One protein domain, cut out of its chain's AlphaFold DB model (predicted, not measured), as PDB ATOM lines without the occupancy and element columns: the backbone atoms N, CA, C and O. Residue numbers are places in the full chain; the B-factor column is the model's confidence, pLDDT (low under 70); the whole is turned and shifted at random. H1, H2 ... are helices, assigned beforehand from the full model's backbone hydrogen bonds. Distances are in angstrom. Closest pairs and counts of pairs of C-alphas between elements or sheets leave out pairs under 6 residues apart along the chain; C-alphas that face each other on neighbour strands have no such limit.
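AT A GLANCE: This is residues 17 to 147 of the 297 residues of an uncharacterized protein of Halorientalis persicus (UniProt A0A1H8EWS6). Four long helices run nearly side by side, each against the long helix before it: H3, H4 and H5 form an up-and-down bundle, and H1 packs along H3 on the side away from H4 and H5. The short H2 sits at the turn from H1 to H3, and the long loop of residues 108 to 121 lies at that same end of the helices. The printed part has 131 residues, with five named helices in the order H1, H2, H3, H4, H5 and no named strand; the class is all helix. It is only just compact, close to loose, with a radius of gyration of the C-alphas of 16.4 A, and the C-alphas span 48 by 33 by 20 A.

IN THESE COORDINATES: H1, residues 18 to 43, begins with C-alpha 18 at (4.540, -67.787, -33.743) and is 37.5 A long from first to last C-alpha. H2 is residues 46 to 49. H3, residues 54 to 79, is 37.6 A long and begins with C-alpha 54 at (-5.345, -26.992, -42.745). H4, residues 84 to 107, is 34.6 A long. H5, residues 122 to 145, is 33.5 A long and ends with C-alpha 145 at (-3.159, -66.661, -56.795).

HOW THE PARTS SIT: H3 is the hub, touching the four other helices. H1 and H3 touch, with Gly 31 and Gly 68 as their closest C-alphas at 3.8 A, and run opposite ways at a shallow tilt of 24 degrees. H2 and H3 touch only at the corner, the closest C-alphas being those of Ala 47 and Ala 57 at 5.6 A. H1 and H2 are close but not clearly touching; their closest C-alphas, Val 41 and Ala 47, are 6.0 A apart. H3 and H4 form a helical hairpin with a shallow tilt of 5 degrees; their closest C-alphas, Pro 70 and Ala 94, are 5.1 A apart. H4 and H5 form another, at 21 degrees, with the C-alphas of Gly 93 and Gly 132 closest at 4.2 A. Residues 69 to 77 of H3 touch residues 133 to 140 of H5, with the C-alphas of Phe 73 and Leu 136 closest at 6.7 A; these two helices run the same way at 23 degrees, a shallow tilt. H1 and H2 are each apart from H4 and from H5. In H1, H4 and H5 every O i to N i+4 pair is within hydrogen-bond range, in H3 21 of 22 are, and H2 is too short for such a pair.

THE WHOLE: The two C-alphas farthest apart, those of Gly 17 and Gly 116, are 52.6 A apart. The printed part has no cut. The links H1 to H2, H2 to H3 and H3 to H4 are tight, and the link H4 to H5, 14 residues, is long. The mean pLDDT of the printed part is 92.0, and no printed residue is under 70.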
ATOM      1  N   GLY A  17       6.640 -69.126 -38.036       74.06
ATOM      2  CA  GLY A  17       6.783 -69.226 -36.576       74.06
ATOM      3  C   GLY A  17       5.873 -68.238 -35.826       74.06
ATOM      4  O   GLY A  17       5.563 -67.163 -36.346       74.06
ATOM      5  N   ARG A  18       5.470 -68.572 -34.590       79.44
ATOM      6  CA  ARG A  18       4.540 -67.787 -33.743       79.44
ATOM      7  C   ARG A  18       4.903 -66.292 -33.693       79.44
ATOM      8  O   ARG A  18       4.071 -65.439 -33.988       79.44
ATOM      9  N   ARG A  19       6.181 -65.972 -33.446       81.56
ATOM     10  CA  ARG A  19       6.709 -64.592 -33.395       81.56
ATOM     11  C   ARG A  19       6.519 -63.817 -34.704       81.56
ATOM     12  O   ARG A  19       6.219 -62.631 -34.675       81.56
ATOM     13  N   ARG A  20       6.678 -64.486 -35.848       83.06
ATOM     14  CA  ARG A  20       6.530 -63.867 -37.169       83.06
ATOM     15  C   ARG A  20       5.069 -63.560 -37.488       83.06
ATOM     16  O   ARG A  20       4.797 -62.503 -38.044       83.06
ATOM     17  N   ARG A  21       4.148 -64.449 -37.098       84.62
ATOM     18  CA  ARG A  21       2.702 -64.219 -37.241       84.62
ATOM     19  C   ARG A  21       2.246 -63.033 -36.402       84.62
ATOM     20  O   ARG A  21       1.572 -62.162 -36.934       84.62
ATOM     21  N   PHE A  22       2.667 -62.963 -35.136       87.62
ATOM     22  CA  PHE A  22       2.363 -61.815 -34.279       87.62
ATOM     23  C   PHE A  22       2.925 -60.513 -34.853       87.62
ATOM     24  O   PHE A  22       2.177 -59.555 -34.984       87.62
ATOM     25  N   LEU A  23       4.195 -60.489 -35.278       89.69
ATOM     26  CA  LEU A  23       4.787 -59.297 -35.896       89.69
ATOM     27  C   LEU A  23       4.023 -58.878 -37.160       89.69
ATOM     28  O   LEU A  23       3.729 -57.699 -37.329       89.69
ATOM     29  N   GLY A  24       3.661 -59.838 -38.015       91.25
ATOM     30  CA  GLY A  24       2.866 -59.586 -39.215       91.25
ATOM     31  C   GLY A  24       1.486 -59.012 -38.912       91.25
ATOM     32  O   GLY A  24       1.110 -57.995 -39.487       91.25
ATOM     33  N   LEU A  25       0.764 -59.617 -37.968       92.50
ATOM     34  CA  LEU A  25      -0.562 -59.167 -37.550       92.50
ATOM     35  C   LEU A  25      -0.512 -57.779 -36.898       92.50
ATOM     36  O   LEU A  25      -1.341 -56.929 -37.207       92.50
ATOM     37  N   SER A  26       0.477 -57.529 -36.036       94.69
ATOM     38  CA  SER A  26       0.679 -56.221 -35.411       94.69
ATOM     39  C   SER A  26       1.015 -55.147 -36.441       94.69
ATOM     40  O   SER A  26       0.454 -54.059 -36.373       94.69
ATOM     41  N   LEU A  27       1.887 -55.441 -37.411       95.44
ATOM     42  CA  LEU A  27       2.244 -54.494 -38.469       95.44
ATOM     43  C   LEU A  27       1.055 -54.210 -39.398       95.44
ATOM     44  O   LEU A  27       0.817 -53.056 -39.748       95.44
ATOM     45  N   PHE A  28       0.276 -55.242 -39.738       96.38
ATOM     46  CA  PHE A  28      -0.960 -55.092 -40.504       96.38
ATOM     47  C   PHE A  28      -1.977 -54.216 -39.766       96.38
ATOM     48  O   PHE A  28      -2.486 -53.248 -40.329       96.38
ATOM     49  N   GLY A  29      -2.228 -54.523 -38.489       97.12
ATOM     50  CA  GLY A  29      -3.145 -53.765 -37.643       97.12
ATOM     51  C   GLY A  29      -2.705 -52.314 -37.462       97.12
ATOM     52  O   GLY A  29      -3.524 -51.412 -37.602       97.12
ATOM     53  N   LEU A  30      -1.410 -52.074 -37.236       97.75
ATOM     54  CA  LEU A  30      -0.849 -50.726 -37.164       97.75
ATOM     55  C   LEU A  30      -1.076 -49.963 -38.474       97.75
ATOM     56  O   LEU A  30      -1.562 -48.837 -38.440       97.75
ATOM     57  N   GLY A  31      -0.781 -50.585 -39.620       97.56
ATOM     58  CA  GLY A  31      -1.009 -49.983 -40.933       97.56
ATOM     59  C   GLY A  31      -2.478 -49.618 -41.166       97.56
ATOM     60  O   GLY A  31      -2.780 -48.495 -41.567       97.56
ATOM     61  N   ALA A  32      -3.402 -50.523 -40.831       98.06
ATOM     62  CA  ALA A  32      -4.839 -50.273 -40.921       98.06
ATOM     63  C   ALA A  32      -5.286 -49.111 -40.017       98.06
ATOM     64  O   ALA A  32      -6.007 -48.221 -40.469       98.06
ATOM     65  N   VAL A  33      -4.813 -49.069 -38.766       98.50
ATOM     66  CA  VAL A  33      -5.103 -47.969 -37.831       98.50
ATOM     67  C   VAL A  33      -4.556 -46.641 -38.353       98.50
ATOM     68  O   VAL A  33      -5.258 -45.634 -38.267       98.50
ATOM     69  N   MET A  34      -3.353 -46.616 -38.935       98.31
ATOM     70  CA  MET A  34      -2.797 -45.403 -39.546       98.31
ATOM     71  C   MET A  34      -3.684 -44.894 -40.689       98.31
ATOM     72  O   MET A  34      -3.995 -43.706 -40.715       98.31
ATOM     73  N   VAL A  35      -4.159 -45.772 -41.581       98.25
ATOM     74  CA  VAL A  35      -5.068 -45.387 -42.679       98.25
ATOM     75  C   VAL A  35      -6.408 -44.869 -42.147       98.25
ATOM     76  O   VAL A  35      -6.880 -43.829 -42.596       98.25
ATOM     77  N   VAL A  36      -7.012 -45.540 -41.163       98.00
ATOM     78  CA  VAL A  36      -8.268 -45.076 -40.544       98.00
ATOM     79  C   VAL A  36      -8.074 -43.712 -39.882       98.00
ATOM     80  O   VAL A  36      -8.880 -42.805 -40.080       98.00
ATOM     81  N   THR A  37      -6.973 -43.536 -39.151       96.56
ATOM     82  CA  THR A  37      -6.632 -42.259 -38.511       96.56
ATOM     83  C   THR A  37      -6.437 -41.164 -39.557       96.56
ATOM     84  O   THR A  37      -6.949 -40.063 -39.385       96.56
ATOM     85  N   ALA A  38      -5.771 -41.467 -40.676       96.69
ATOM     86  CA  ALA A  38      -5.612 -40.539 -41.790       96.69
ATOM     87  C   ALA A  38      -6.958 -40.078 -42.365       96.69
ATOM     88  O   ALA A  38      -7.145 -38.885 -42.584       96.69
ATOM     89  N   ILE A  39      -7.905 -41.003 -42.568       95.94
ATOM     90  CA  ILE A  39      -9.254 -40.685 -43.059       95.94
ATOM     91  C   ILE A  39      -9.971 -39.766 -42.071       95.94
ATOM     92  O   ILE A  39     -10.527 -38.748 -42.478       95.94
ATOM     93  N   VAL A  40      -9.934 -40.082 -40.774       95.38
ATOM     94  CA  VAL A  40     -10.563 -39.249 -39.739       95.38
ATOM     95  C   VAL A  40      -9.952 -37.846 -39.737       95.38
ATOM     96  O   VAL A  40     -10.692 -36.869 -39.798       95.38
ATOM     97  N   VAL A  41      -8.622 -37.723 -39.748       94.12
ATOM     98  CA  VAL A  41      -7.931 -36.420 -39.784       94.12
ATOM     99  C   VAL A  41      -8.250 -35.643 -41.066       94.12
ATOM    100  O   VAL A  41      -8.445 -34.434 -41.006       94.12
ATOM    101  N   ALA A  42      -8.341 -36.314 -42.217       91.56
ATOM    102  CA  ALA A  42      -8.605 -35.668 -43.504       91.56
ATOM    103  C   ALA A  42     -10.060 -35.210 -43.690       91.56
ATOM    104  O   ALA A  42     -10.311 -34.277 -44.451       91.56
ATOM    105  N   THR A  43     -11.019 -35.891 -43.056       91.44
ATOM    106  CA  THR A  43     -12.459 -35.706 -43.322       91.44
ATOM    107  C   THR A  43     -13.212 -34.998 -42.200       91.44
ATOM    108  O   THR A  43     -14.374 -34.637 -42.381       91.44
ATOM    109  N   THR A  44     -12.577 -34.774 -41.048       90.31
ATOM    110  CA  THR A  44     -13.213 -34.161 -39.875       90.31
ATOM    111  C   THR A  44     -12.468 -32.907 -39.410       90.31
ATOM    112  O   THR A  44     -11.280 -32.744 -39.670       90.31
ATOM    113  N   GLY A  45     -13.145 -32.037 -38.654       82.81
ATOM    114  CA  GLY A  45     -12.539 -30.857 -38.014       82.81
ATOM    115  C   GLY A  45     -11.701 -31.167 -36.764       82.81
ATOM    116  O   GLY A  45     -11.397 -30.263 -35.989       82.81
ATOM    117  N   LEU A  46     -11.352 -32.437 -36.515       86.56
ATOM    118  CA  LEU A  46     -10.531 -32.835 -35.361       86.56
ATOM    119  C   LEU A  46      -9.155 -32.169 -35.382       86.56
ATOM    120  O   LEU A  46      -8.620 -31.829 -34.332       86.56
ATOM    121  N   ALA A  47      -8.591 -31.970 -36.574       85.50
ATOM    122  CA  ALA A  47      -7.288 -31.341 -36.718       85.50
ATOM    123  C   ALA A  47      -7.293 -29.881 -36.230       85.50
ATOM    124  O   ALA A  47      -6.345 -29.462 -35.567       85.50
ATOM    125  N   ASP A  48      -8.389 -29.151 -36.458       86.12
ATOM    126  CA  ASP A  48      -8.545 -27.774 -35.977       86.12
ATOM    127  C   ASP A  48      -8.603 -27.731 -34.440       86.12
ATOM    128  O   ASP A  48      -8.001 -26.858 -33.814       86.12
ATOM    129  N   GLN A  49      -9.256 -28.716 -33.807       87.31
ATOM    130  CA  GLN A  49      -9.304 -28.846 -32.340       87.31
ATOM    131  C   GLN A  49      -7.937 -29.178 -31.727       87.31
ATOM    132  O   GLN A  49      -7.664 -28.816 -30.585       87.31
ATOM    133  N   LEU A  50      -7.068 -29.847 -32.489       85.50
ATOM    134  CA  LEU A  50      -5.683 -30.145 -32.116       85.50
ATOM    135  C   LEU A  50      -4.724 -28.972 -32.400       85.50
ATOM    136  O   LEU A  50      -3.526 -29.092 -32.146       85.50
ATOM    137  N   GLY A  51      -5.227 -27.845 -32.920       88.25
ATOM    138  CA  GLY A  51      -4.429 -26.666 -33.258       88.25
ATOM    139  C   GLY A  51      -3.592 -26.817 -34.531       88.25
ATOM    140  O   GLY A  51      -2.650 -26.051 -34.736       88.25
ATOM    141  N   LEU A  52      -3.901 -27.799 -35.384       88.50
ATOM    142  CA  LEU A  52      -3.224 -27.976 -36.667       88.50
ATOM    143  C   LEU A  52      -3.778 -26.990 -37.696       88.50
ATOM    144  O   LEU A  52      -4.978 -26.748 -37.776       88.50
ATOM    145  N   THR A  53      -2.896 -26.451 -38.535       91.31
ATOM    146  CA  THR A  53      -3.324 -25.707 -39.724       91.31
ATOM    147  C   THR A  53      -3.940 -26.667 -40.743       91.31
ATOM    148  O   THR A  53      -3.613 -27.854 -40.761       91.31
ATOM    149  N   THR A  54      -4.771 -26.167 -41.665       89.44
ATOM    150  CA  THR A  54      -5.345 -26.992 -42.745       89.44
ATOM    151  C   THR A  54      -4.270 -27.717 -43.562       89.44
ATOM    152  O   THR A  54      -4.461 -28.863 -43.966       89.44
ATOM    153  N   PHE A  55      -3.123 -27.067 -43.788       91.00
ATOM    154  CA  PHE A  55      -1.973 -27.693 -44.437       91.00
ATOM    155  C   PHE A  55      -1.369 -28.792 -43.557       91.00
ATOM    156  O   PHE A  55      -1.221 -29.916 -44.025       91.00
ATOM    157  N   GLY A  56      -1.115 -28.523 -42.273       92.00
ATOM    158  CA  GLY A  56      -0.570 -29.525 -41.351       92.00
ATOM    159  C   GLY A  56      -1.481 -30.747 -41.178       92.00
ATOM    160  O   GLY A  56      -1.001 -31.876 -41.139       92.00
ATOM    161  N   ALA A  57      -2.800 -30.545 -41.153       94.12
ATOM    162  CA  ALA A  57      -3.785 -31.624 -41.111       94.12
ATOM    163  C   ALA A  57      -3.693 -32.540 -42.343       94.12
ATOM    164  O   ALA A  57      -3.677 -33.766 -42.222       94.12
ATOM    165  N   ARG A  58      -3.594 -31.942 -43.536       93.25
ATOM    166  CA  ARG A  58      -3.471 -32.660 -44.812       93.25
ATOM    167  C   ARG A  58      -2.128 -33.362 -44.957       93.25
ATOM    168  O   ARG A  58      -2.100 -34.488 -45.444       93.25
ATOM    169  N   GLU A  59      -1.043 -32.731 -44.521       94.75
ATOM    170  CA  GLU A  59       0.285 -33.345 -44.491       94.75
ATOM    171  C   GLU A  59       0.279 -34.578 -43.580       94.75
ATOM    172  O   GLU A  59       0.641 -35.670 -44.016       94.75
ATOM    173  N   LEU A  60      -0.220 -34.437 -42.347       95.44
ATOM    174  CA  LEU A  60      -0.317 -35.539 -41.392       95.44
ATOM    175  C   LEU A  60      -1.175 -36.684 -41.940       95.44
ATOM    176  O   LEU A  60      -0.761 -37.842 -41.885       95.44
ATOM    177  N   ALA A  61      -2.348 -36.374 -42.496       96.12
ATOM    178  CA  ALA A  61      -3.210 -37.378 -43.107       96.12
ATOM    179  C   ALA A  61      -2.530 -38.067 -44.300       96.12
ATOM    180  O   ALA A  61      -2.556 -39.294 -44.393       96.12
ATOM    181  N   GLY A  62      -1.874 -37.306 -45.181       96.19
ATOM    182  CA  GLY A  62      -1.129 -37.842 -46.318       96.19
ATOM    183  C   GLY A  62      -0.007 -38.789 -45.889       96.19
ATOM    184  O   GLY A  62       0.106 -39.889 -46.427       96.19
ATOM    185  N   VAL A  63       0.767 -38.421 -44.863       98.06
ATOM    186  CA  VAL A  63       1.843 -39.260 -44.311       98.06
ATOM    187  C   VAL A  63       1.286 -40.523 -43.650       98.06
ATOM    188  O   VAL A  63       1.795 -41.617 -43.897       98.06
ATOM    189  N   LEU A  64       0.229 -40.409 -42.839       97.94
ATOM    190  CA  LEU A  64      -0.392 -41.559 -42.174       97.94
ATOM    191  C   LEU A  64      -0.988 -42.550 -43.183       97.94
ATOM    192  O   LEU A  64      -0.737 -43.750 -43.077       97.94
ATOM    193  N   ALA A  65      -1.727 -42.063 -44.183       97.62
ATOM    194  CA  ALA A  65      -2.275 -42.907 -45.243       97.62
ATOM    195  C   ALA A  65      -1.156 -43.535 -46.085       97.62
ATOM    196  O   ALA A  65      -1.180 -44.737 -46.356       97.62
ATOM    197  N   GLY A  66      -0.154 -42.729 -46.448       97.44
ATOM    198  CA  GLY A  66       0.974 -43.136 -47.274       97.44
ATOM    199  C   GLY A  66       1.872 -44.192 -46.628       97.44
ATOM    200  O   GLY A  66       2.370 -45.070 -47.325       97.44
ATOM    201  N   LEU A  67       2.075 -44.147 -45.306       98.38
ATOM    202  CA  LEU A  67       2.844 -45.162 -44.565       98.38
ATOM    203  C   LEU A  67       1.989 -46.357 -44.134       98.38
ATOM    204  O   LEU A  67       2.483 -47.486 -44.087       98.38
ATOM    205  N   GLY A  68       0.709 -46.129 -43.833       97.75
ATOM    206  CA  GLY A  68      -0.196 -47.179 -43.380       97.75
ATOM    207  C   GLY A  68      -0.408 -48.266 -44.434       97.75
ATOM    208  O   GLY A  68      -0.427 -49.452 -44.110       97.75
ATOM    209  N   LEU A  69      -0.473 -47.873 -45.708       97.06
ATOM    210  CA  LEU A  69      -0.645 -48.785 -46.837       97.06
ATOM    211  C   LEU A  69       0.528 -49.787 -46.984       97.06
ATOM    212  O   LEU A  69       0.285 -50.989 -46.855       97.06
ATOM    213  N   PRO A  70       1.800 -49.373 -47.174       97.06
ATOM    214  CA  PRO A  70       2.925 -50.306 -47.253       97.06
ATOM    215  C   PRO A  70       3.127 -51.109 -45.959       97.06
ATOM    216  O   PRO A  70       3.487 -52.285 -46.039       97.06
ATOM    217  N   ALA A  71       2.842 -50.538 -44.780       97.19
ATOM    218  CA  ALA A  71       2.858 -51.285 -43.520       97.19
ATOM    219  C   ALA A  71       1.828 -52.428 -43.525       97.19
ATOM    220  O   ALA A  71       2.172 -53.567 -43.198       97.19
ATOM    221  N   ALA A  72       0.598 -52.160 -43.975       96.12
ATOM    222  CA  ALA A  72      -0.440 -53.175 -44.103       96.12
ATOM    223  C   ALA A  72      -0.016 -54.300 -45.059       96.12
ATOM    224  O   ALA A  72      -0.044 -55.471 -44.682       96.12
ATOM    225  N   PHE A  73       0.473 -53.964 -46.258       95.12
ATOM    226  CA  PHE A  73       0.949 -54.968 -47.215       95.12
ATOM    227  C   PHE A  73       2.092 -55.825 -46.649       95.12
ATOM    228  O   PHE A  73       2.036 -57.053 -46.737       95.12
ATOM    229  N   LEU A  74       3.108 -55.215 -46.028       94.31
ATOM    230  CA  LEU A  74       4.218 -55.957 -45.415       94.31
ATOM    231  C   LEU A  74       3.755 -56.862 -44.264       94.31
ATOM    232  O   LEU A  74       4.243 -57.990 -44.141       94.31
ATOM    233  N   GLY A  75       2.788 -56.407 -43.459       92.94
ATOM    234  CA  GLY A  75       2.141 -57.221 -42.431       92.94
ATOM    235  C   GLY A  75       1.471 -58.466 -43.019       92.94
ATOM    236  O   GLY A  75       1.707 -59.581 -42.545       92.94
ATOM    237  N   SER A  76       0.745 -58.308 -44.130       91.31
ATOM    238  CA  SER A  76       0.128 -59.418 -44.867       91.31
ATOM    239  C   SER A  76       1.163 -60.438 -45.364       91.31
ATOM    240  O   SER A  76       0.983 -61.642 -45.180       91.31
ATOM    241  N   PHE A  77       2.299 -59.994 -45.918       89.62
ATOM    242  CA  PHE A  77       3.376 -60.891 -46.381       89.62
ATOM    243  C   PHE A  77       4.111 -61.645 -45.262       89.62
ATOM    244  O   PHE A  77       4.792 -62.647 -45.527       89.62
ATOM    245  N   ALA A  78       4.014 -61.172 -44.018       85.50
ATOM    246  CA  ALA A  78       4.551 -61.874 -42.858       85.50
ATOM    247  C   ALA A  78       3.646 -63.031 -42.403       85.50
ATOM    248  O   ALA A  78       4.163 -64.010 -41.857       85.50
ATOM    249  N   VAL A  79       2.337 -62.945 -42.672       81.69
ATOM    250  CA  VAL A  79       1.356 -64.007 -42.403       81.69
ATOM    251  C   VAL A  79       1.272 -64.989 -43.574       81.69
ATOM    252  O   VAL A  79       1.251 -66.200 -43.356       81.69
ATOM    253  N   LEU A  80       1.280 -64.484 -44.811       82.31
ATOM    254  CA  LEU A  80       1.139 -65.308 -46.007       82.31
ATOM    255  C   LEU A  80       2.416 -66.109 -46.333       82.31
ATOM    256  O   LEU A  80       3.548 -65.601 -46.223       82.31
ATOM    257  N   PRO A  81       2.265 -67.362 -46.801       72.31
ATOM    258  CA  PRO A  81       3.370 -68.177 -47.284       72.31
ATOM    259  C   PRO A  81       3.787 -67.740 -48.696       72.31
ATOM    260  O   PRO A  81       3.505 -68.395 -49.689       72.31
ATOM    261  N   ALA A  82       4.479 -66.604 -48.784       78.75
ATOM    262  CA  ALA A  82       5.049 -66.099 -50.031       78.75
ATOM    263  C   ALA A  82       6.488 -66.600 -50.260       78.75
ATOM    264  O   ALA A  82       7.274 -66.752 -49.312       78.75
ATOM    265  N   SER A  83       6.855 -66.797 -51.531       82.88
ATOM    266  CA  SER A  83       8.219 -67.151 -51.943       82.88
ATOM    267  C   SER A  83       9.229 -66.061 -51.552       82.88
ATOM    268  O   SER A  83       8.879 -64.892 -51.365       82.88
ATOM    269  N   ARG A  84      10.518 -66.415 -51.430       85.12
ATOM    270  CA  ARG A  84      11.576 -65.440 -51.082       85.12
ATOM    271  C   ARG A  84      11.653 -64.289 -52.089       85.12
ATOM    272  O   ARG A  84      11.832 -63.148 -51.680       85.12
ATOM    273  N   ARG A  85      11.454 -64.587 -53.377       87.62
ATOM    274  CA  ARG A  85      11.439 -63.594 -54.461       87.62
ATOM    275  C   ARG A  85      10.263 -62.627 -54.320       87.62
ATOM    276  O   ARG A  85      10.481 -61.424 -54.351       87.62
ATOM    277  N   ALA A  86       9.054 -63.139 -54.072       87.38
ATOM    278  CA  ALA A  86       7.872 -62.300 -53.858       87.38
ATOM    279  C   ALA A  86       8.029 -61.389 -52.629       87.38
ATOM    280  O   ALA A  86       7.676 -60.217 -52.679       87.38
ATOM    281  N   ARG A  87       8.632 -61.894 -51.543       88.38
ATOM    282  CA  ARG A  87       8.939 -61.077 -50.358       88.38
ATOM    283  C   ARG A  87       9.981 -59.994 -50.643       88.38
ATOM    284  O   ARG A  87       9.807 -58.874 -50.182       88.38
ATOM    285  N   ALA A  88      11.034 -60.303 -51.401       91.44
ATOM    286  CA  ALA A  88      12.036 -59.312 -51.791       91.44
ATOM    287  C   ALA A  88      11.426 -58.212 -52.677       91.44
ATOM    288  O   ALA A  88      11.609 -57.031 -52.396       91.44
ATOM    289  N   ALA A  89      10.634 -58.594 -53.683       92.62
ATOM    290  CA  ALA A  89       9.914 -57.655 -54.541       92.62
ATOM    291  C   ALA A  89       8.927 -56.780 -53.747       92.62
ATOM    292  O   ALA A  89       8.869 -55.571 -53.959       92.62
ATOM    293  N   ALA A  90       8.220 -57.355 -52.768       92.88
ATOM    294  CA  ALA A  90       7.348 -56.597 -51.877       92.88
ATOM    295  C   ALA A  90       8.123 -55.580 -51.020       92.88
ATOM    296  O   ALA A  90       7.679 -54.448 -50.866       92.88
ATOM    297  N   VAL A  91       9.302 -55.933 -50.496       95.50
ATOM    298  CA  VAL A  91      10.152 -54.985 -49.747       95.50
ATOM    299  C   VAL A  91      10.633 -53.839 -50.639       95.50
ATOM    300  O   VAL A  91      10.629 -52.691 -50.199       95.50
ATOM    301  N   ILE A  92      10.993 -54.120 -51.894       96.12
ATOM    302  CA  ILE A  92      11.347 -53.082 -52.875       96.12
ATOM    303  C   ILE A  92      10.148 -52.155 -53.120       96.12
ATOM    304  O   ILE A  92      10.288 -50.939 -53.005       96.12
ATOM    305  N   GLY A  93       8.961 -52.717 -53.375       97.00
ATOM    306  CA  GLY A  93       7.732 -51.944 -53.570       97.00
ATOM    307  C   GLY A  93       7.383 -51.069 -52.361       97.00
ATOM    308  O   GLY A  93       7.137 -49.876 -52.516       97.00
ATOM    309  N   ALA A  94       7.457 -51.621 -51.146       97.44
ATOM    310  CA  ALA A  94       7.247 -50.865 -49.911       97.44
ATOM    311  C   ALA A  94       8.270 -49.740 -49.730       97.44
ATOM    312  O   ALA A  94       7.898 -48.641 -49.328       97.44
ATOM    313  N   SER A  95       9.542 -49.994 -50.048       98.19
ATOM    314  CA  SER A  95      10.597 -48.979 -49.955       98.19
ATOM    315  C   SER A  95      10.338 -47.824 -50.923       98.19
ATOM    316  O   SER A  95      10.482 -46.664 -50.547       98.19
ATOM    317  N   LEU A  96       9.883 -48.132 -52.142       98.00
ATOM    318  CA  LEU A  96       9.503 -47.131 -53.138       98.00
ATOM    319  C   LEU A  96       8.269 -46.325 -52.698       98.00
ATOM    320  O   LEU A  96       8.249 -45.106 -52.855       98.00
ATOM    321  N   SER A  97       7.274 -46.969 -52.077       97.81
ATOM    322  CA  SER A  97       6.128 -46.272 -51.479       97.81
ATOM    323  C   SER A  97       6.554 -45.333 -50.350       97.81
ATOM    324  O   SER A  97       6.148 -44.176 -50.348       97.81
ATOM    325  N   VAL A  98       7.409 -45.782 -49.424       98.44
ATOM    326  CA  VAL A  98       7.941 -44.930 -48.344       98.44
ATOM    327  C   VAL A  98       8.729 -43.752 -48.919       98.44
ATOM    328  O   VAL A  98       8.552 -42.626 -48.462       98.44
ATOM    329  N   PHE A  99       9.538 -43.979 -49.955       98.44
ATOM    330  CA  PHE A  99      10.242 -42.905 -50.653       98.44
ATOM    331  C   PHE A  99       9.270 -41.882 -51.264       98.44
ATOM    332  O   PHE A  99       9.467 -40.683 -51.091       98.44
ATOM    333  N   GLY A 100       8.172 -42.330 -51.881       98.06
ATOM    334  CA  GLY A 100       7.101 -41.446 -52.349       98.06
ATOM    335  C   GLY A 100       6.485 -40.590 -51.232       98.06
ATOM    336  O   GLY A 100       6.227 -39.409 -51.444       98.06
ATOM    337  N   VAL A 101       6.311 -41.139 -50.022       98.12
ATOM    338  CA  VAL A 101       5.824 -40.375 -48.854       98.12
ATOM    339  C   VAL A 101       6.839 -39.332 -48.385       98.12
ATOM    340  O   VAL A 101       6.453 -38.227 -48.009       98.12
ATOM    341  N   VAL A 102       8.132 -39.656 -48.421       98.25
ATOM    342  CA  VAL A 102       9.193 -38.683 -48.120       98.25
ATOM    343  C   VAL A 102       9.164 -37.545 -49.138       98.25
ATOM    344  O   VAL A 102       9.142 -36.385 -48.742       98.25
ATOM    345  N   LEU A 103       9.066 -37.853 -50.436       97.19
ATOM    346  CA  LEU A 103       8.944 -36.825 -51.473       97.19
ATOM    347  C   LEU A 103       7.676 -35.975 -51.307       97.19
ATOM    348  O   LEU A 103       7.727 -34.768 -51.517       97.19
ATOM    349  N   PHE A 104       6.554 -36.577 -50.900       97.25
ATOM    350  CA  PHE A 104       5.333 -35.842 -50.561       97.25
ATOM    351  C   PHE A 104       5.578 -34.833 -49.437       97.25
ATOM    352  O   PHE A 104       5.181 -33.681 -49.574       97.25
ATOM    353  N   ARG A 105       6.251 -35.244 -48.357       96.69
ATOM    354  CA  ARG A 105       6.551 -34.367 -47.219       96.69
ATOM    355  C   ARG A 105       7.420 -33.169 -47.614       96.69
ATOM    356  O   ARG A 105       7.201 -32.083 -47.100       96.69
ATOM    357  N   GLU A 106       8.382 -33.364 -48.512       95.00
ATOM    358  CA  GLU A 106       9.260 -32.282 -48.983       95.00
ATOM    359  C   GLU A 106       8.567 -31.359 -49.999       95.00
ATOM    360  O   GLU A 106       8.790 -30.149 -50.008       95.00
ATOM    361  N   ALA A 107       7.713 -31.913 -50.866       94.31
ATOM    362  CA  ALA A 107       6.995 -31.135 -51.874       94.31
ATOM    363  C   ALA A 107       5.800 -30.364 -51.286       94.31
ATOM    364  O   ALA A 107       5.454 -29.276 -51.755       94.31
ATOM    365  N   TYR A 108       5.135 -30.921 -50.276       93.69
ATOM    366  CA  TYR A 108       3.960 -30.323 -49.656       93.69
ATOM    367  C   TYR A 108       4.362 -29.269 -48.607       93.69
ATOM    368  O   TYR A 108       5.231 -29.538 -47.787       93.69
ATOM    369  N   PRO A 109       3.726 -28.081 -48.554       93.00
ATOM    370  CA  PRO A 109       2.621 -27.614 -49.398       93.00
ATOM    371  C   PRO A 109       3.054 -26.807 -50.638       93.00
ATOM    372  O   PRO A 109       2.227 -26.556 -51.512       93.00
ATOM    373  N   TYR A 110       4.310 -26.361 -50.720       92.31
ATOM    374  CA  TYR A 110       4.719 -25.273 -51.624       92.31
ATOM    375  C   TYR A 110       4.985 -25.676 -53.077       92.31
ATOM    376  O   TYR A 110       4.933 -24.815 -53.945       92.31
ATOM    377  N   GLN A 111       5.268 -26.948 -53.345       92.69
ATOM    378  CA  GLN A 111       5.489 -27.508 -54.688       92.69
ATOM    379  C   GLN A 111       4.398 -28.522 -55.055       92.69
ATOM    380  O   GLN A 111       4.551 -29.332 -55.968       92.69
ATOM    381  N   TRP A 112       3.293 -28.494 -54.309       92.69
ATOM    382  CA  TRP A 112       2.120 -29.322 -54.534       92.69
ATOM    383  C   TRP A 112       1.110 -28.597 -55.425       92.69
ATOM    384  O   TRP A 112       1.108 -27.363 -55.520       92.69
ATOM    385  N   VAL A 113       0.221 -29.360 -56.057       91.25
ATOM    386  CA  VAL A 113      -0.814 -28.833 -56.946       91.25
ATOM    387  C   VAL A 113      -1.644 -27.767 -56.222       91.25
ATOM    388  O   VAL A 113      -2.114 -27.966 -55.100       91.25
ATOM    389  N   GLY A 114      -1.803 -26.609 -56.866       83.75
ATOM    390  CA  GLY A 114      -2.537 -25.462 -56.319       83.75
ATOM    391  C   GLY A 114      -1.710 -24.475 -55.483       83.75
ATOM    392  O   GLY A 114      -2.269 -23.479 -55.035       83.75
ATOM    393  N   SER A 115      -0.404 -24.698 -55.301       84.31
ATOM    394  CA  SER A 115       0.493 -23.763 -54.595       84.31
ATOM    395  C   SER A 115       0.757 -22.456 -55.357       84.31
ATOM    396  O   SER A 115       0.894 -21.400 -54.745       84.31
ATOM    397  N   GLY A 116       0.830 -22.511 -56.694       76.19
ATOM    398  CA  GLY A 116       1.126 -21.354 -57.552       76.19
ATOM    399  C   GLY A 116       2.579 -20.857 -57.483       76.19
ATOM    400  O   GLY A 116       2.907 -19.852 -58.111       76.19
ATOM    401  N   THR A 117       3.455 -21.551 -56.749       71.06
ATOM    402  CA  THR A 117       4.841 -21.143 -56.490       71.06
ATOM    403  C   THR A 117       5.832 -22.236 -56.898       71.06
ATOM    404  O   THR A 117       6.113 -23.144 -56.129       71.06
ATOM    405  N   GLY A 118       6.415 -22.130 -58.097       74.38
ATOM    406  CA  GLY A 118       7.463 -23.047 -58.574       74.38
ATOM    407  C   GLY A 118       6.956 -24.251 -59.385       74.38
ATOM    408  O   GLY A 118       5.783 -24.293 -59.759       74.38
ATOM    409  N   PRO A 119       7.849 -25.198 -59.739       85.81
ATOM    410  CA  PRO A 119       7.483 -26.389 -60.504       85.81
ATOM    411  C   PRO A 119       6.626 -27.352 -59.667       85.81
ATOM    412  O   PRO A 119       6.971 -27.659 -58.529       85.81
ATOM    413  N   ASP A 120       5.527 -27.845 -60.246       90.06
ATOM    414  CA  ASP A 120       4.621 -28.805 -59.600       90.06
ATOM    415  C   ASP A 120       5.253 -30.207 -59.559       90.06
ATOM    416  O   ASP A 120       5.514 -30.821 -60.598       90.06
ATOM    417  N   LEU A 121       5.492 -30.720 -58.349       93.31
ATOM    418  CA  LEU A 121       6.040 -32.056 -58.106       93.31
ATOM    419  C   LEU A 121       4.964 -33.108 -57.804       93.31
ATOM    420  O   LEU A 121       5.290 -34.268 -57.554       93.31
ATOM    421  N   THR A 122       3.679 -32.761 -57.864       94.31
ATOM    422  CA  THR A 122       2.584 -33.688 -57.542       94.31
ATOM    423  C   THR A 122       2.620 -34.927 -58.428       94.31
ATOM    424  O   THR A 122       2.574 -36.049 -57.928       94.31
ATOM    425  N   LEU A 123       2.746 -34.746 -59.745       94.62
ATOM    426  CA  LEU A 123       2.780 -35.858 -60.695       94.62
ATOM    427  C   LEU A 123       3.955 -36.817 -60.436       94.62
ATOM    428  O   LEU A 123       3.689 -38.010 -60.281       94.62
ATOM    429  N   PRO A 124       5.225 -36.368 -60.343       95.88
ATOM    430  CA  PRO A 124       6.324 -37.287 -60.059       95.88
ATOM    431  C   PRO A 124       6.184 -37.974 -58.693       95.88
ATOM    432  O   PRO A 124       6.420 -39.179 -58.610       95.88
ATOM    433  N   VAL A 125       5.734 -37.267 -57.647       97.19
ATOM    434  CA  VAL A 125       5.480 -37.871 -56.324       97.19
ATOM    435  C   VAL A 125       4.428 -38.981 -56.419       97.19
ATOM    436  O   VAL A 125       4.650 -40.097 -55.939       97.19
ATOM    437  N   VAL A 126       3.297 -38.702 -57.073       97.19
ATOM    438  CA  VAL A 126       2.197 -39.660 -57.247       97.19
ATOM    439  C   VAL A 126       2.647 -40.867 -58.067       97.19
ATOM    440  O   VAL A 126       2.332 -41.993 -57.689       97.19
ATOM    441  N   VAL A 127       3.415 -40.668 -59.142       98.25
ATOM    442  CA  VAL A 127       3.947 -41.763 -59.971       98.25
ATOM    443  C   VAL A 127       4.860 -42.677 -59.156       98.25
ATOM    444  O   VAL A 127       4.688 -43.894 -59.195       98.25
ATOM    445  N   VAL A 128       5.795 -42.121 -58.380       98.31
ATOM    446  CA  VAL A 128       6.706 -42.911 -57.533       98.31
ATOM    447  C   VAL A 128       5.922 -43.737 -56.512       98.31
ATOM    448  O   VAL A 128       6.137 -44.944 -56.387       98.31
ATOM    449  N   TYR A 129       4.967 -43.113 -55.818       98.19
ATOM    450  CA  TYR A 129       4.135 -43.814 -54.844       98.19
ATOM    451  C   TYR A 129       3.263 -44.900 -55.499       98.19
ATOM    452  O   TYR A 129       3.174 -46.025 -54.993       98.19
ATOM    453  N   PHE A 130       2.659 -44.597 -56.653       98.19
ATOM    454  CA  PHE A 130       1.863 -45.541 -57.433       98.19
ATOM    455  C   PHE A 130       2.692 -46.755 -57.854       98.19
ATOM    456  O   PHE A 130       2.264 -47.879 -57.619       98.19
ATOM    457  N   LEU A 131       3.902 -46.557 -58.383       98.38
ATOM    458  CA  LEU A 131       4.800 -47.655 -58.750       98.38
ATOM    459  C   LEU A 131       5.140 -48.558 -57.554       98.38
ATOM    460  O   LEU A 131       5.169 -49.783 -57.693       98.38
ATOM    461  N   GLY A 132       5.342 -47.985 -56.364       97.88
ATOM    462  CA  GLY A 132       5.565 -48.775 -55.149       97.88
ATOM    463  C   GLY A 132       4.337 -49.600 -54.752       97.88
ATOM    464  O   GLY A 132       4.424 -50.815 -54.550       97.88
ATOM    465  N   THR A 133       3.168 -48.958 -54.714       97.12
ATOM    466  CA  THR A 133       1.911 -49.596 -54.288       97.12
ATOM    467  C   THR A 133       1.388 -50.624 -55.289       97.12
ATOM    468  O   THR A 133       0.951 -51.695 -54.871       97.12
ATOM    469  N   ILE A 134       1.483 -50.369 -56.598       97.69
ATOM    470  CA  ILE A 134       1.085 -51.335 -57.629       97.69
ATOM    471  C   ILE A 134       1.991 -52.565 -57.600       97.69
ATOM    472  O   ILE A 134       1.509 -53.684 -57.749       97.69
ATOM    473  N   THR A 135       3.286 -52.386 -57.314       96.12
ATOM    474  CA  THR A 135       4.224 -53.501 -57.131       96.12
ATOM    475  C   THR A 135       3.844 -54.343 -55.914       96.12
ATOM    476  O   THR A 135       3.808 -55.570 -56.007       96.12
ATOM    477  N   LEU A 136       3.511 -53.707 -54.784       95.50
ATOM    478  CA  LEU A 136       3.013 -54.398 -53.589       95.50
ATOM    479  C   LEU A 136       1.730 -55.181 -53.870       95.50
ATOM    480  O   LEU A 136       1.632 -56.354 -53.505       95.50
ATOM    481  N   PHE A 137       0.773 -54.542 -54.540       94.81
ATOM    482  CA  PHE A 137      -0.497 -55.150 -54.908       94.81
ATOM    483  C   PHE A 137      -0.299 -56.343 -55.846       94.81
ATOM    484  O   PHE A 137      -0.824 -57.421 -55.578       94.81
ATOM    485  N   TRP A 138       0.525 -56.196 -56.887       95.38
ATOM    486  CA  TRP A 138       0.855 -57.276 -57.815       95.38
ATOM    487  C   TRP A 138       1.537 -58.450 -57.109       95.38
ATOM    488  O   TRP A 138       1.155 -59.603 -57.299       95.38
ATOM    489  N   CYS A 139       2.506 -58.173 -56.231       92.56
ATOM    490  CA  CYS A 139       3.162 -59.214 -55.443       92.56
ATOM    491  C   CYS A 139       2.167 -59.947 -54.533       92.56
ATOM    492  O   CYS A 139       2.286 -61.160 -54.352       92.56
ATOM    493  N   LEU A 140       1.202 -59.226 -53.946       91.38
ATOM    494  CA  LEU A 140       0.189 -59.814 -53.072       91.38
ATOM    495  C   LEU A 140      -0.747 -60.697 -53.894       91.38
ATOM    496  O   LEU A 140      -1.000 -61.836 -53.511       91.38
ATOM    497  N   PHE A 141      -1.196 -60.196 -55.044       90.88
ATOM    498  CA  PHE A 141      -2.025 -60.936 -55.982       90.88
ATOM    499  C   PHE A 141      -1.350 -62.238 -56.415       90.88
ATOM    500  O   PHE A 141      -1.935 -63.301 -56.262       90.88
ATOM    501  N   VAL A 142      -0.089 -62.186 -56.859       90.00
ATOM    502  CA  VAL A 142       0.679 -63.382 -57.242       90.00
ATOM    503  C   VAL A 142       0.827 -64.350 -56.066       90.00
ATOM    504  O   VAL A 142       0.709 -65.560 -56.258       90.00
ATOM    505  N   ALA A 143       1.065 -63.851 -54.850       86.75
ATOM    506  CA  ALA A 143       1.180 -64.698 -53.665       86.75
ATOM    507  C   ALA A 143      -0.133 -65.422 -53.333       86.75
ATOM    508  O   ALA A 143      -0.098 -66.599 -52.985       86.75
ATOM    509  N   VAL A 144      -1.274 -64.740 -53.463       87.25
ATOM    510  CA  VAL A 144      -2.605 -65.317 -53.228       87.25
ATOM    511  C   VAL A 144      -3.012 -66.254 -54.366       87.25
ATOM    512  O   VAL A 144      -3.479 -67.354 -54.105       87.25
ATOM    513  N   ALA A 145      -2.785 -65.871 -55.623       86.56
ATOM    514  CA  ALA A 145      -3.159 -66.661 -56.795       86.56
ATOM    515  C   ALA A 145      -2.400 -67.994 -56.882       86.56
ATOM    516  O   ALA A 145      -2.947 -68.991 -57.340       86.56
ATOM    517  N   ASN A 146      -1.149 -68.027 -56.417       83.31
ATOM    518  CA  ASN A 146      -0.347 -69.252 -56.366       83.31
ATOM    519  C   ASN A 146      -0.486 -70.008 -55.035       83.31
ATOM    520  O   ASN A 146       0.203 -71.006 -54.816       83.31
ATOM    521  N   PHE A 147      -1.339 -69.537 -54.121       80.31
ATOM    522  CA  PHE A 147      -1.552 -70.216 -52.854       80.31
ATOM    523  C   PHE A 147      -2.407 -71.466 -53.073       80.31
ATOM    524  O   PHE A 147      -3.620 -71.391 -53.251       80.31
TER     525      PHE A 147